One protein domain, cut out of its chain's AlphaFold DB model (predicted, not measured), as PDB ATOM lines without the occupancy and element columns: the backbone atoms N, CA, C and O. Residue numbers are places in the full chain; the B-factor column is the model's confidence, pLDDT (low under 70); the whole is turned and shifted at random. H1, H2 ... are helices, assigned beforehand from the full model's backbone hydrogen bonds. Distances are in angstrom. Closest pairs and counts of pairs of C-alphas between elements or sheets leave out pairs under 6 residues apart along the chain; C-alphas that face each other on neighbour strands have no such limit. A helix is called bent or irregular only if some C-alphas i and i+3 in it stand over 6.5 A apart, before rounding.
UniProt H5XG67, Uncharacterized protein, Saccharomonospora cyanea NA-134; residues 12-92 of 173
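AT A GLANCE: This is residues 12 to 92 of the 173 residues of an uncharacterized protein of Saccharomonospora cyanea NA-134 (UniProt H5XG67). One long helix, H4, makes one side of this domain, and three shorter helices sit along it: H3 crosses its first half, H1 meets its last turns, and H2, between H1 and H3, points away from it nearly at a right angle. H2 and H3 cross each other as a close pair, and beyond the far end of H2 a long loop between these two helices reaches outward, with residues 39 to 45 sticking out free. The printed part has 81 residues with four named helices, in the order H1, H2, H3, H4, and no named strand; its class is all helix. The whole is compact, with a radius of gyration of the C-alphas of 13.4 A, and flat in outline, spanning 34 by 33 by 17 A.

IN THESE COORDINATES: Begin with the longest helix, H4, residues 71 to 91. Find C-alpha 71 at (9.244, -29.549, 6.155); from there the helix runs 30.2 A to C-alpha 91 at (22.869, -51.466, 21.827). Next look at H3, residues 54 to 64, which measures 15.1 A from first to last C-alpha. H2, residues 23 to 35, starts with C-alpha 23 at (6.580, -41.115, 22.029) and covers 18.3 A to C-alpha 35. Last, go to the first printed residue, Ala 12, with its C-alpha at (12.971, -56.661, 20.038): here H1 begins, residues 12 to 21, 14.4 A long. No helix is bent or irregular.

HOW THE PARTS SIT: Start again at H4 and look for its neighbours. With residues 74 to 81 alone it touches H3, and the closest C-alphas are those of Arg 59 and Ile 74, 5.7 A apart. The lines of H3 and H4 stand about perpendicular, but only just, at 72 degrees. Farther along, with residues 88 to 91 alone, H4 touches H1; the closest C-alphas, those of Ile 14 and Ile 88, are 6.3 A apart. H1 and H4 run opposite ways at a steep tilt of 42 degrees. H2 is close to H4 but not clearly touching: the closest C-alphas, those of Phe 25 and Leu 81, are 6.5 A apart, and the two lines stand about perpendicular at 85 degrees. Now move outward to H2 and H3, which touch with 17 pairs of C-alphas within 8 A and stand 7.8 A centre to centre. Their closest C-alphas are those of Ala 27 and Ala 61, at 4.7 A, and they run opposite ways at a steep tilt of 65 degrees. H1 and H2 touch only at the corner by their link, where H2 takes part with residues 25 to 29 alone; the closest C-alphas are those of Arg 19 and Asp 26, at 4.3 A. H1 and H3 are apart. The helix packing is mostly crossed, the helices standing at wide angles to each other: leaving out H1 and H2, which touch only at the corner, 0 of the 3 pairs of helices that touch are at a shallow tilt. In the backbones of H1, H2, H3 and H4, every O i to N i+4 pair is within hydrogen-bond range.

THE WHOLE: The two C-alphas farthest apart are those of Thr 43, in the stretch that stands free, and Pro 68, at 37.5 A. The first and last printed C-alphas, those of Ala 12 and Ser 92, are 8.8 A apart. Follow the links: H1 to H2 is tight with 1 residue, H3 to H4 is short with 6, and H2 to H3 is long with 18, residues 36 to 53, whose C-alphas lie 8 to 23 A from the mean of all C-alphas. The printed part has no cut. In the B-factor column of this model you will find a mean pLDDT of the printed part of 92.6, and no printed residue is under 70.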
ATOM      1  N   ALA A  12      14.366 -56.850  19.658       90.94
ATOM      2  CA  ALA A  12      12.971 -56.661  20.038       90.94
ATOM      3  C   ALA A  12      12.819 -56.008  21.424       90.94
ATOM      4  O   ALA A  12      12.010 -55.086  21.582       90.94
ATOM      5  N   SER A  13      13.599 -56.438  22.422       92.75
ATOM      6  CA  SER A  13      13.538 -55.883  23.781       92.75
ATOM      7  C   SER A  13      14.000 -54.431  23.834       92.75
ATOM      8  O   SER A  13      13.334 -53.593  24.453       92.75
ATOM      9  N   ILE A  14      15.081 -54.094  23.130       93.81
ATOM     10  CA  ILE A  14      15.579 -52.716  23.052       93.81
ATOM     11  C   ILE A  14      14.592 -51.838  22.281       93.81
ATOM     12  O   ILE A  14      14.191 -50.786  22.783       93.81
ATOM     13  N   ARG A  15      14.098 -52.279  21.120       94.44
ATOM     14  CA  ARG A  15      13.094 -51.525  20.352       94.44
ATOM     15  C   ARG A  15      11.832 -51.267  21.181       94.44
ATOM     16  O   ARG A  15      11.314 -50.150  21.188       94.44
ATOM     17  N   ARG A  16      11.367 -52.254  21.956       94.56
ATOM     18  CA  ARG A  16      10.241 -52.096  22.893       94.56
ATOM     19  C   ARG A  16      10.532 -51.068  23.988       94.56
ATOM     20  O   ARG A  16       9.635 -50.300  24.342       94.56
ATOM     21  N   TYR A  17      11.754 -51.037  24.519       95.06
ATOM     22  CA  TYR A  17      12.179 -50.002  25.461       95.06
ATOM     23  C   TYR A  17      12.054 -48.607  24.830       95.06
ATOM     24  O   TYR A  17      11.368 -47.760  25.405       95.06
ATOM     25  N   TYR A  18      12.607 -48.405  23.630       95.69
ATOM     26  CA  TYR A  18      12.562 -47.122  22.922       95.69
ATOM     27  C   TYR A  18      11.137 -46.671  22.599       95.69
ATOM     28  O   TYR A  18      10.805 -45.510  22.831       95.69
ATOM     29  N   ARG A  19      10.261 -47.582  22.152       96.25
ATOM     30  CA  ARG A  19       8.834 -47.279  21.932       96.25
ATOM     31  C   ARG A  19       8.164 -46.783  23.215       96.25
ATOM     32  O   ARG A  19       7.422 -45.811  23.209       96.25
ATOM     33  N   ARG A  20       8.471 -47.390  24.362       95.38
ATOM     34  CA  ARG A  20       7.902 -46.957  25.647       95.38
ATOM     35  C   ARG A  20       8.420 -45.589  26.100       95.38
ATOM     36  O   ARG A  20       7.689 -44.863  26.768       95.38
ATOM     37  N   THR A  21       9.679 -45.258  25.820       94.88
ATOM     38  CA  THR A  21      10.328 -44.051  26.360       94.88
ATOM     39  C   THR A  21      10.287 -42.849  25.426       94.88
ATOM     40  O   THR A  21      10.382 -41.722  25.909       94.88
ATOM     41  N   ILE A  22      10.155 -43.061  24.115       96.56
ATOM     42  CA  ILE A  22      10.188 -42.010  23.097       96.56
ATOM     43  C   ILE A  22       8.860 -42.022  22.325       96.56
ATOM     44  O   ILE A  22       8.712 -42.799  21.380       96.56
ATOM     45  N   PRO A  23       7.898 -41.140  22.670       97.44
ATOM     46  CA  PRO A  23       6.580 -41.115  22.029       97.44
ATOM     47  C   PRO A  23       6.627 -40.950  20.507       97.44
ATOM     48  O   PRO A  23       5.827 -41.556  19.801       97.44
ATOM     49  N   LEU A  24       7.584 -40.167  19.995       97.56
ATOM     50  CA  LEU A  24       7.783 -39.997  18.553       97.56
ATOM     51  C   LEU A  24       8.148 -41.315  17.862       97.56
ATOM     52  O   LEU A  24       7.609 -41.609  16.802       97.56
ATOM     53  N   PHE A  25       9.013 -42.123  18.476       97.56
ATOM     54  CA  PHE A  25       9.425 -43.408  17.915       97.56
ATOM     55  C   PHE A  25       8.285 -44.431  17.927       97.56
ATOM     56  O   PHE A  25       8.112 -45.171  16.962       97.56
ATOM     57  N   ASP A  26       7.466 -44.451  18.984       97.88
ATOM     58  CA  ASP A  26       6.268 -45.300  19.031       97.88
ATOM     59  C   ASP A  26       5.245 -44.915  17.961       97.88
ATOM     60  O   ASP A  26       4.789 -45.778  17.212       97.88
ATOM     61  N   ALA A  27       4.927 -43.622  17.845       97.69
ATOM     62  CA  ALA A  27       4.004 -43.119  16.833       97.69
ATOM     63  C   ALA A  27       4.513 -43.395  15.406       97.69
ATOM     64  O   ALA A  27       3.743 -43.833  14.555       97.69
ATOM     65  N   TYR A  28       5.817 -43.226  15.169       97.56
ATOM     66  CA  TYR A  28       6.473 -43.569  13.906       97.56
ATOM     67  C   TYR A  28       6.347 -45.056  13.569       97.56
ATOM     68  O   TYR A  28       5.888 -45.412  12.484       97.56
ATOM     69  N   CYS A  29       6.700 -45.939  14.504       95.69
ATOM     70  CA  CYS A  29       6.624 -47.372  14.251       95.69
ATOM     71  C   CYS A  29       5.170 -47.833  14.047       95.69
ATOM     72  O   CYS A  29       4.929 -48.692  13.205       95.69
ATOM     73  N   LYS A  30       4.195 -47.241  14.754       96.00
ATOM     74  CA  LYS A  30       2.761 -47.488  14.522       96.00
ATOM     75  C   LYS A  30       2.310 -47.029  13.140       96.00
ATOM     76  O   LYS A  30       1.513 -47.725  12.517       96.00
ATOM     77  N   ALA A  31       2.808 -45.892  12.655       94.69
ATOM     78  CA  ALA A  31       2.520 -45.432  11.301       94.69
ATOM     79  C   ALA A  31       3.022 -46.455  10.270       94.69
ATOM     80  O   ALA A  31       2.250 -46.889   9.419       94.69
ATOM     81  N   ILE A  32       4.263 -46.930  10.401       92.38
ATOM     82  CA  ILE A  32       4.801 -47.986   9.527       92.38
ATOM     83  C   ILE A  32       3.960 -49.261   9.622       92.38
ATOM     84  O   ILE A  32       3.526 -49.781   8.602       92.38
ATOM     85  N   GLU A  33       3.677 -49.743  10.831       91.00
ATOM     86  CA  GLU A  33       2.891 -50.966  11.051       91.00
ATOM     87  C   GLU A  33       1.453 -50.870  10.544       91.00
ATOM     88  O   GLU A  33       0.848 -51.896  10.274       91.00
ATOM     89  N   THR A  34       0.891 -49.667  10.434       89.81
ATOM     90  CA  THR A  34      -0.476 -49.465   9.932       89.81
ATOM     91  C   THR A  34      -0.504 -49.378   8.409       89.81
ATOM     92  O   THR A  34      -1.424 -49.886   7.776       89.81
ATOM     93  N   HIS A  35       0.491 -48.717   7.820       86.88
ATOM     94  CA  HIS A  35       0.477 -48.342   6.406       86.88
ATOM     95  C   HIS A  35       1.309 -49.268   5.511       86.88
ATOM     96  O   HIS A  35       1.025 -49.380   4.323       86.88
ATOM     97  N   ASN A  36       2.298 -49.969   6.067       84.88
ATOM     98  CA  ASN A  36       3.187 -50.866   5.324       84.88
ATOM     99  C   ASN A  36       2.856 -52.341   5.604       84.88
ATOM    100  O   ASN A  36       3.749 -53.182   5.695       84.88
ATOM    101  N   VAL A  37       1.564 -52.660   5.749       78.75
ATOM    102  CA  VAL A  37       1.081 -54.045   5.799       78.75
ATOM    103  C   VAL A  37       0.791 -54.512   4.381       78.75
ATOM    104  O   VAL A  37       0.021 -53.880   3.661       78.75
ATOM    105  N   SER A  38       1.378 -55.641   3.996       78.12
ATOM    106  CA  SER A  38       1.092 -56.313   2.731       78.12
ATOM    107  C   SER A  38       0.711 -57.763   3.007       78.12
ATOM    108  O   SER A  38       1.395 -58.462   3.752       78.12
ATOM    109  N   ASP A  39      -0.391 -58.213   2.414       80.69
ATOM    110  CA  ASP A  39      -0.805 -59.620   2.366       80.69
ATOM    111  C   ASP A  39      -0.126 -60.390   1.219       80.69
ATOM    112  O   ASP A  39      -0.144 -61.632   1.172       80.69
ATOM    113  N   ARG A  40       0.509 -59.647   0.304       85.88
ATOM    114  CA  ARG A  40       1.217 -60.190  -0.849       85.88
ATOM    115  C   ARG A  40       2.489 -60.924  -0.426       85.88
ATOM    116  O   ARG A  40       3.117 -60.540   0.562       85.88
ATOM    117  N   PRO A  41       2.881 -61.974  -1.165       89.88
ATOM    118  CA  PRO A  41       4.179 -62.608  -0.992       89.88
ATOM    119  C   PRO A  41       5.317 -61.595  -1.088       89.88
ATOM    120  O   PRO A  41       5.265 -60.660  -1.882       89.88
ATOM    121  N   ILE A  42       6.389 -61.863  -0.352       90.44
ATOM    122  CA  ILE A  42       7.611 -61.050  -0.350       90.44
ATOM    123  C   ILE A  42       8.309 -60.946  -1.725       90.44
ATOM    124  O   ILE A  42       9.171 -60.096  -1.934       90.44
ATOM    125  N   THR A  43       7.930 -61.820  -2.660       92.56
ATOM    126  CA  THR A  43       8.402 -61.839  -4.049       92.56
ATOM    127  C   THR A  43       7.631 -60.902  -4.973       92.56
ATOM    128  O   THR A  43       8.027 -60.696  -6.114       92.56
ATOM    129  N   GLU A  44       6.515 -60.340  -4.514       90.12
ATOM    130  CA  GLU A  44       5.755 -59.356  -5.276       90.12
ATOM    131  C   GLU A  44       6.157 -57.939  -4.854       90.12
ATOM    132  O   GLU A  44       6.313 -57.689  -3.656       90.12
ATOM    133  N   PRO A  45       6.286 -56.992  -5.803       85.56
ATOM    134  CA  PRO A  45       6.561 -55.600  -5.478       85.56
ATOM    135  C   PRO A  45       5.556 -55.056  -4.469       85.56
ATOM    136  O   PRO A  45       4.337 -55.227  -4.629       85.56
ATOM    137  N   MET A  46       6.066 -54.362  -3.451       79.19
ATOM    138  CA  MET A  46       5.205 -53.666  -2.505       79.19
ATOM    139  C   MET A  46       4.249 -52.716  -3.245       79.19
ATOM    140  O   MET A  46       4.682 -51.940  -4.103       79.19
ATOM    141  N   PRO A  47       2.942 -52.743  -2.926       77.44
ATOM    142  CA  PRO A  47       2.005 -51.803  -3.511       77.44
ATOM    143  C   PRO A  47       2.383 -50.389  -3.072       77.44
ATOM    144  O   PRO A  47       2.311 -50.062  -1.899       77.44
ATOM    145  N   THR A  48       2.756 -49.529  -4.016       72.75
ATOM    146  CA  THR A  48       3.117 -48.131  -3.719       72.75
ATOM    147  C   THR A  48       1.931 -47.315  -3.198       72.75
ATOM    148  O   THR A  48       2.098 -46.313  -2.504       72.75
ATOM    149  N   ALA A  49       0.709 -47.741  -3.531       75.06
ATOM    150  CA  ALA A  49      -0.518 -47.121  -3.063       75.06
ATOM    151  C   ALA A  49      -0.785 -47.492  -1.597       75.06
ATOM    152  O   ALA A  49      -1.101 -48.637  -1.286       75.06
ATOM    153  N   GLY A  50      -0.703 -46.501  -0.709       72.88
ATOM    154  CA  GLY A  50      -1.004 -46.657   0.718       72.88
ATOM    155  C   GLY A  50       0.215 -46.923   1.602       72.88
ATOM    156  O   GLY A  50       0.125 -46.675   2.803       72.88
ATOM    157  N   THR A  51       1.352 -47.317   1.020       83.44
ATOM    158  CA  THR A  51       2.627 -47.418   1.740       83.44
ATOM    159  C   THR A  51       3.214 -46.046   2.021       83.44
ATOM    160  O   THR A  51       3.176 -45.151   1.174       83.44
ATOM    161  N   VAL A  52       3.809 -45.894   3.195       89.88
ATOM    162  CA  VAL A  52       4.456 -44.659   3.632       89.88
ATOM    163  C   VAL A  52       5.968 -44.844   3.666       89.88
ATOM    164  O   VAL A  52       6.487 -45.844   4.165       89.88
ATOM    165  N   SER A  53       6.682 -43.851   3.139       90.25
ATOM    166  CA  SER A  53       8.130 -43.732   3.323       90.25
ATOM    167  C   SER A  53       8.462 -43.371   4.773       90.25
ATOM    168  O   SER A  53       7.586 -42.925   5.516       90.25
ATOM    169  N   ASN A  54       9.735 -43.469   5.169       90.25
ATOM    170  CA  ASN A  54      10.182 -43.045   6.505       90.25
ATOM    171  C   ASN A  54       9.806 -41.581   6.792       90.25
ATOM    172  O   ASN A  54       9.263 -41.267   7.847       90.25
ATOM    173  N   THR A  55       9.993 -40.694   5.812       94.62
ATOM    174  CA  THR A  55       9.579 -39.285   5.894       94.62
ATOM    175  C   THR A  55       8.061 -39.137   6.043       94.62
ATOM    176  O   THR A  55       7.590 -38.316   6.831       94.62
ATOM    177  N   GLY A  56       7.277 -39.942   5.318       95.31
ATOM    178  CA  GLY A  56       5.817 -39.971   5.447       95.31
ATOM    179  C   GLY A  56       5.360 -40.470   6.820       95.31
ATOM    180  O   GLY A  56       4.504 -39.851   7.448       95.31
ATOM    181  N   ALA A  57       5.978 -41.531   7.334       96.19
ATOM    182  CA  ALA A  57       5.717 -42.053   8.671       96.19
ATOM    183  C   ALA A  57       6.109 -41.048   9.768       96.19
ATOM    184  O   ALA A  57       5.376 -40.896  10.744       96.19
ATOM    185  N   ALA A  58       7.217 -40.315   9.602       97.12
ATOM    186  CA  ALA A  58       7.626 -39.255  10.524       97.12
ATOM    187  C   ALA A  58       6.606 -38.105  10.558       97.12
ATOM    188  O   ALA A  58       6.251 -37.631  11.638       97.12
ATOM    189  N   ARG A  59       6.076 -37.701   9.396       97.94
ATOM    190  CA  ARG A  59       4.978 -36.726   9.302       97.94
ATOM    191  C   ARG A  59       3.742 -37.196  10.068       97.94
ATOM    192  O   ARG A  59       3.274 -36.478  10.947       97.94
ATOM    193  N   ILE A  60       3.264 -38.410   9.789       97.44
ATOM    194  CA  ILE A  60       2.094 -38.997  10.466       97.44
ATOM    195  C   ILE A  60       2.317 -39.052  11.984       97.44
ATOM    196  O   ILE A  60       1.422 -38.732  12.763       97.44
ATOM    197  N   ALA A  61       3.526 -39.411  12.420       97.75
ATOM    198  CA  ALA A  61       3.880 -39.453  13.833       97.75
ATOM    199  C   ALA A  61       3.823 -38.068  14.501       97.75
ATOM    200  O   ALA A  61       3.307 -37.947  15.614       97.75
ATOM    201  N   LEU A  62       4.322 -37.021  13.836       98.19
ATOM    202  CA  LEU A  62       4.246 -35.641  14.326       98.19
ATOM    203  C   LEU A  62       2.792 -35.167  14.438       98.19
ATOM    204  O   LEU A  62       2.406 -34.644  15.486       98.19
ATOM    205  N   GLU A  63       1.983 -35.411  13.407       97.81
ATOM    206  CA  GLU A  63       0.556 -35.071  13.383       97.81
ATOM    207  C   GLU A  63      -0.206 -35.780  14.510       97.81
ATOM    208  O   GLU A  63      -0.945 -35.141  15.260       97.81
ATOM    209  N   HIS A  64       0.039 -37.081  14.702       97.25
ATOM    210  CA  HIS A  64      -0.572 -37.870  15.775       97.25
ATOM    211  C   HIS A  64      -0.244 -37.325  17.174       97.25
ATOM    212  O   HIS A  64      -1.069 -37.382  18.083       97.25
ATOM    213  N   LEU A  65       0.954 -36.765  17.350       97.62
ATOM    214  CA  LEU A  65       1.403 -36.163  18.606       97.62
ATOM    215  C   LEU A  65       1.006 -34.685  18.757       97.62
ATOM    216  O   LEU A  65       1.425 -34.045  19.727       97.62
ATOM    217  N   GLY A  66       0.236 -34.127  17.817       97.50
ATOM    218  CA  GLY A  66      -0.160 -32.717  17.817       97.50
ATOM    219  C   GLY A  66       1.027 -31.760  17.672       97.50
ATOM    220  O   GLY A  66       1.016 -30.666  18.240       97.50
ATOM    221  N   ARG A  67       2.089 -32.185  16.977       97.12
ATOM    222  CA  ARG A  67       3.288 -31.382  16.706       97.12
ATOM    223  C   ARG A  67       3.233 -30.782  15.297       97.12
ATOM    224  O   ARG A  67       2.553 -31.335  14.435       97.12
ATOM    225  N   PRO A  68       3.944 -29.668  15.046       95.94
ATOM    226  CA  PRO A  68       4.093 -29.137  13.697       95.94
ATOM    227  C   PRO A  68       4.675 -30.190  12.750       95.94
ATOM    228  O   PRO A  68       5.625 -30.890  13.101       95.94
ATOM    229  N   ALA A  69       4.093 -30.281  11.558       95.75
ATOM    230  CA  ALA A  69       4.496 -31.196  10.496       95.75
ATOM    231  C   ALA A  69       4.905 -30.423   9.227       95.75
ATOM    232  O   ALA A  69       4.608 -30.830   8.106       95.75
ATOM    233  N   ASP A  70       5.550 -29.270   9.414       97.62
ATOM    234  CA  ASP A  70       6.240 -28.548   8.341       97.62
ATOM    235  C   ASP A  70       7.534 -29.266   7.915       97.62
ATOM    236  O   ASP A  70       8.025 -30.165   8.602       97.62
ATOM    237  N   ASP A  71       8.097 -28.869   6.772       97.31
ATOM    238  CA  ASP A  71       9.244 -29.549   6.155       97.31
ATOM    239  C   ASP A  71      10.477 -29.616   7.070       97.31
ATOM    240  O   ASP A  71      11.172 -30.637   7.103       97.31
ATOM    241  N   LEU A  72      10.740 -28.563   7.852       97.50
ATOM    242  CA  LEU A  72      11.861 -28.541   8.792       97.50
ATOM    243  C   LEU A  72      11.622 -29.520   9.945       97.50
ATOM    244  O   LEU A  72      12.505 -30.314  10.271       97.50
ATOM    245  N   SER A  73      10.425 -29.496  10.530       97.88
ATOM    246  CA  SER A  73      10.034 -30.387  11.626       97.88
ATOM    247  C   SER A  73      10.086 -31.854  11.202       97.88
ATOM    248  O   SER A  73      10.616 -32.688  11.938       97.88
ATOM    249  N   ILE A  74       9.610 -32.163   9.993       98.00
ATOM    250  CA  ILE A  74       9.696 -33.505   9.411       98.00
ATOM    251  C   ILE A  74      11.159 -33.911   9.226       98.00
ATOM    252  O   ILE A  74      11.542 -34.992   9.661       98.00
ATOM    253  N   THR A  75      11.991 -33.047   8.641       97.69
ATOM    254  CA  THR A  75      13.417 -33.337   8.414       97.69
ATOM    255  C   THR A  75      14.141 -33.643   9.727       97.69
ATOM    256  O   THR A  75      14.865 -34.635   9.830       97.69
ATOM    257  N   MET A  76      13.905 -32.833  10.763       97.69
ATOM    258  CA  MET A  76      14.485 -33.052  12.090       97.69
ATOM    259  C   MET A  76      13.972 -34.338  12.744       97.69
ATOM    260  O   MET A  76      14.749 -35.053  13.378       97.69
ATOM    261  N   ALA A  77      12.681 -34.643  12.597       97.75
ATOM    262  CA  ALA A  77      12.095 -35.870  13.121       97.75
ATOM    263  C   ALA A  77      12.679 -37.110  12.437       97.75
ATOM    264  O   ALA A  77      13.088 -38.031  13.139       97.75
ATOM    265  N   THR A  78      12.787 -37.116  11.106       97.50
ATOM    266  CA  THR A  78      13.397 -38.214  10.342       97.50
ATOM    267  C   THR A  78      14.837 -38.456  10.787       97.50
ATOM    268  O   THR A  78      15.161 -39.568  11.193       97.50
ATOM    269  N   ALA A  79      15.671 -37.412  10.840       96.94
ATOM    270  CA  ALA A  79      17.064 -37.542  11.278       96.94
ATOM    271  C   ALA A  79      17.183 -38.050  12.728       96.94
ATOM    272  O   ALA A  79      18.078 -38.827  13.069       96.94
ATOM    273  N   TYR A  80      16.274 -37.630  13.613       97.31
ATOM    274  CA  TYR A  80      16.258 -38.126  14.986       97.31
ATOM    275  C   TYR A  80      15.840 -39.600  15.072       97.31
ATOM    276  O   TYR A  80      16.436 -40.349  15.846       97.31
ATOM    277  N   LEU A  81      14.852 -40.019  14.280       97.19
ATOM    278  CA  LEU A  81      14.399 -41.408  14.197       97.19
ATOM    279  C   LEU A  81      15.489 -42.324  13.629       97.19
ATOM    280  O   LEU A  81      15.721 -43.390  14.190       97.19
ATOM    281  N   GLU A  82      16.211 -41.888  12.596       94.62
ATOM    282  CA  GLU A  82      17.374 -42.607  12.055       94.62
ATOM    283  C   GLU A  82      18.460 -42.799  13.117       94.62
ATOM    284  O   GLU A  82      18.964 -43.906  13.302       94.62
ATOM    285  N   ARG A  83      18.762 -41.751  13.894       96.25
ATOM    286  CA  ARG A  83      19.713 -41.849  15.009       96.25
ATOM    287  C   ARG A  83      19.250 -42.830  16.089       96.25
ATOM    288  O   ARG A  83      20.083 -43.531  16.653       96.25
ATOM    289  N   ILE A  84      17.951 -42.872  16.392       95.94
ATOM    290  CA  ILE A  84      17.389 -43.841  17.345       95.94
ATOM    291  C   ILE A  84      17.549 -45.269  16.821       95.94
ATOM    292  O   ILE A  84      17.952 -46.141  17.581       95.94
ATOM    293  N   GLU A  85      17.239 -45.523  15.549       93.44
ATOM    294  CA  GLU A  85      17.391 -46.855  14.946       93.44
ATOM    295  C   GLU A  85      18.859 -47.313  14.958       93.44
ATOM    296  O   GLU A  85      19.142 -48.464  15.293       93.44
ATOM    297  N   GLU A  86      19.801 -46.403  14.687       91.69
ATOM    298  CA  GLU A  86      21.237 -46.683  14.811       91.69
ATOM    299  C   GLU A  86      21.629 -47.015  16.256       91.69
ATOM    300  O   GLU A  86      22.295 -48.014  16.518       91.69
ATOM    301  N   GLU A  87      21.165 -46.222  17.222       94.12
ATOM    302  CA  GLU A  87      21.418 -46.469  18.641       94.12
ATOM    303  C   GLU A  87      20.827 -47.812  19.101       94.12
ATOM    304  O   GLU A  87      21.480 -48.558  19.833       94.12
ATOM    305  N   ILE A  88      19.622 -48.167  18.640       93.38
ATOM    306  CA  ILE A  88      19.002 -49.476  18.891       93.38
ATOM    307  C   ILE A  88      19.898 -50.596  18.358       93.38
ATOM    308  O   ILE A  88      20.142 -51.560  19.089       93.38
ATOM    309  N   ARG A  89      20.403 -50.468  17.124       89.06
ATOM    310  CA  ARG A  89      21.290 -51.464  16.511       89.06
ATOM    311  C   ARG A  89      22.572 -51.633  17.324       89.06
ATOM    312  O   ARG A  89      22.910 -52.760  17.673       89.06
ATOM    313  N   LEU A  90      23.229 -50.531  17.690       89.19
ATOM    314  CA  LEU A  90      24.479 -50.536  18.463       89.19
ATOM    315  C   LEU A  90      24.320 -51.118  19.873       89.19
ATOM    316  O   LEU A  90      25.249 -51.721  20.405       89.19
ATOM    317  N   LEU A  91      23.157 -50.926  20.497       91.50
ATOM    318  CA  LEU A  91      22.869 -51.466  21.827       91.50
ATOM    319  C   LEU A  91      22.431 -52.936  21.795       91.50
ATOM    320  O   LEU A  91      22.461 -53.589  22.844       91.50
ATOM    321  N   SER A  92      21.979 -53.433  20.642       90.06
ATOM    322  CA  SER A  92      21.536 -54.816  20.475       90.06
ATOM    323  C   SER A  92      22.710 -55.772  20.313       90.06
ATOM    324  O   SER A  92      23.717 -55.453  19.689       90.06
TER     325      SER A  92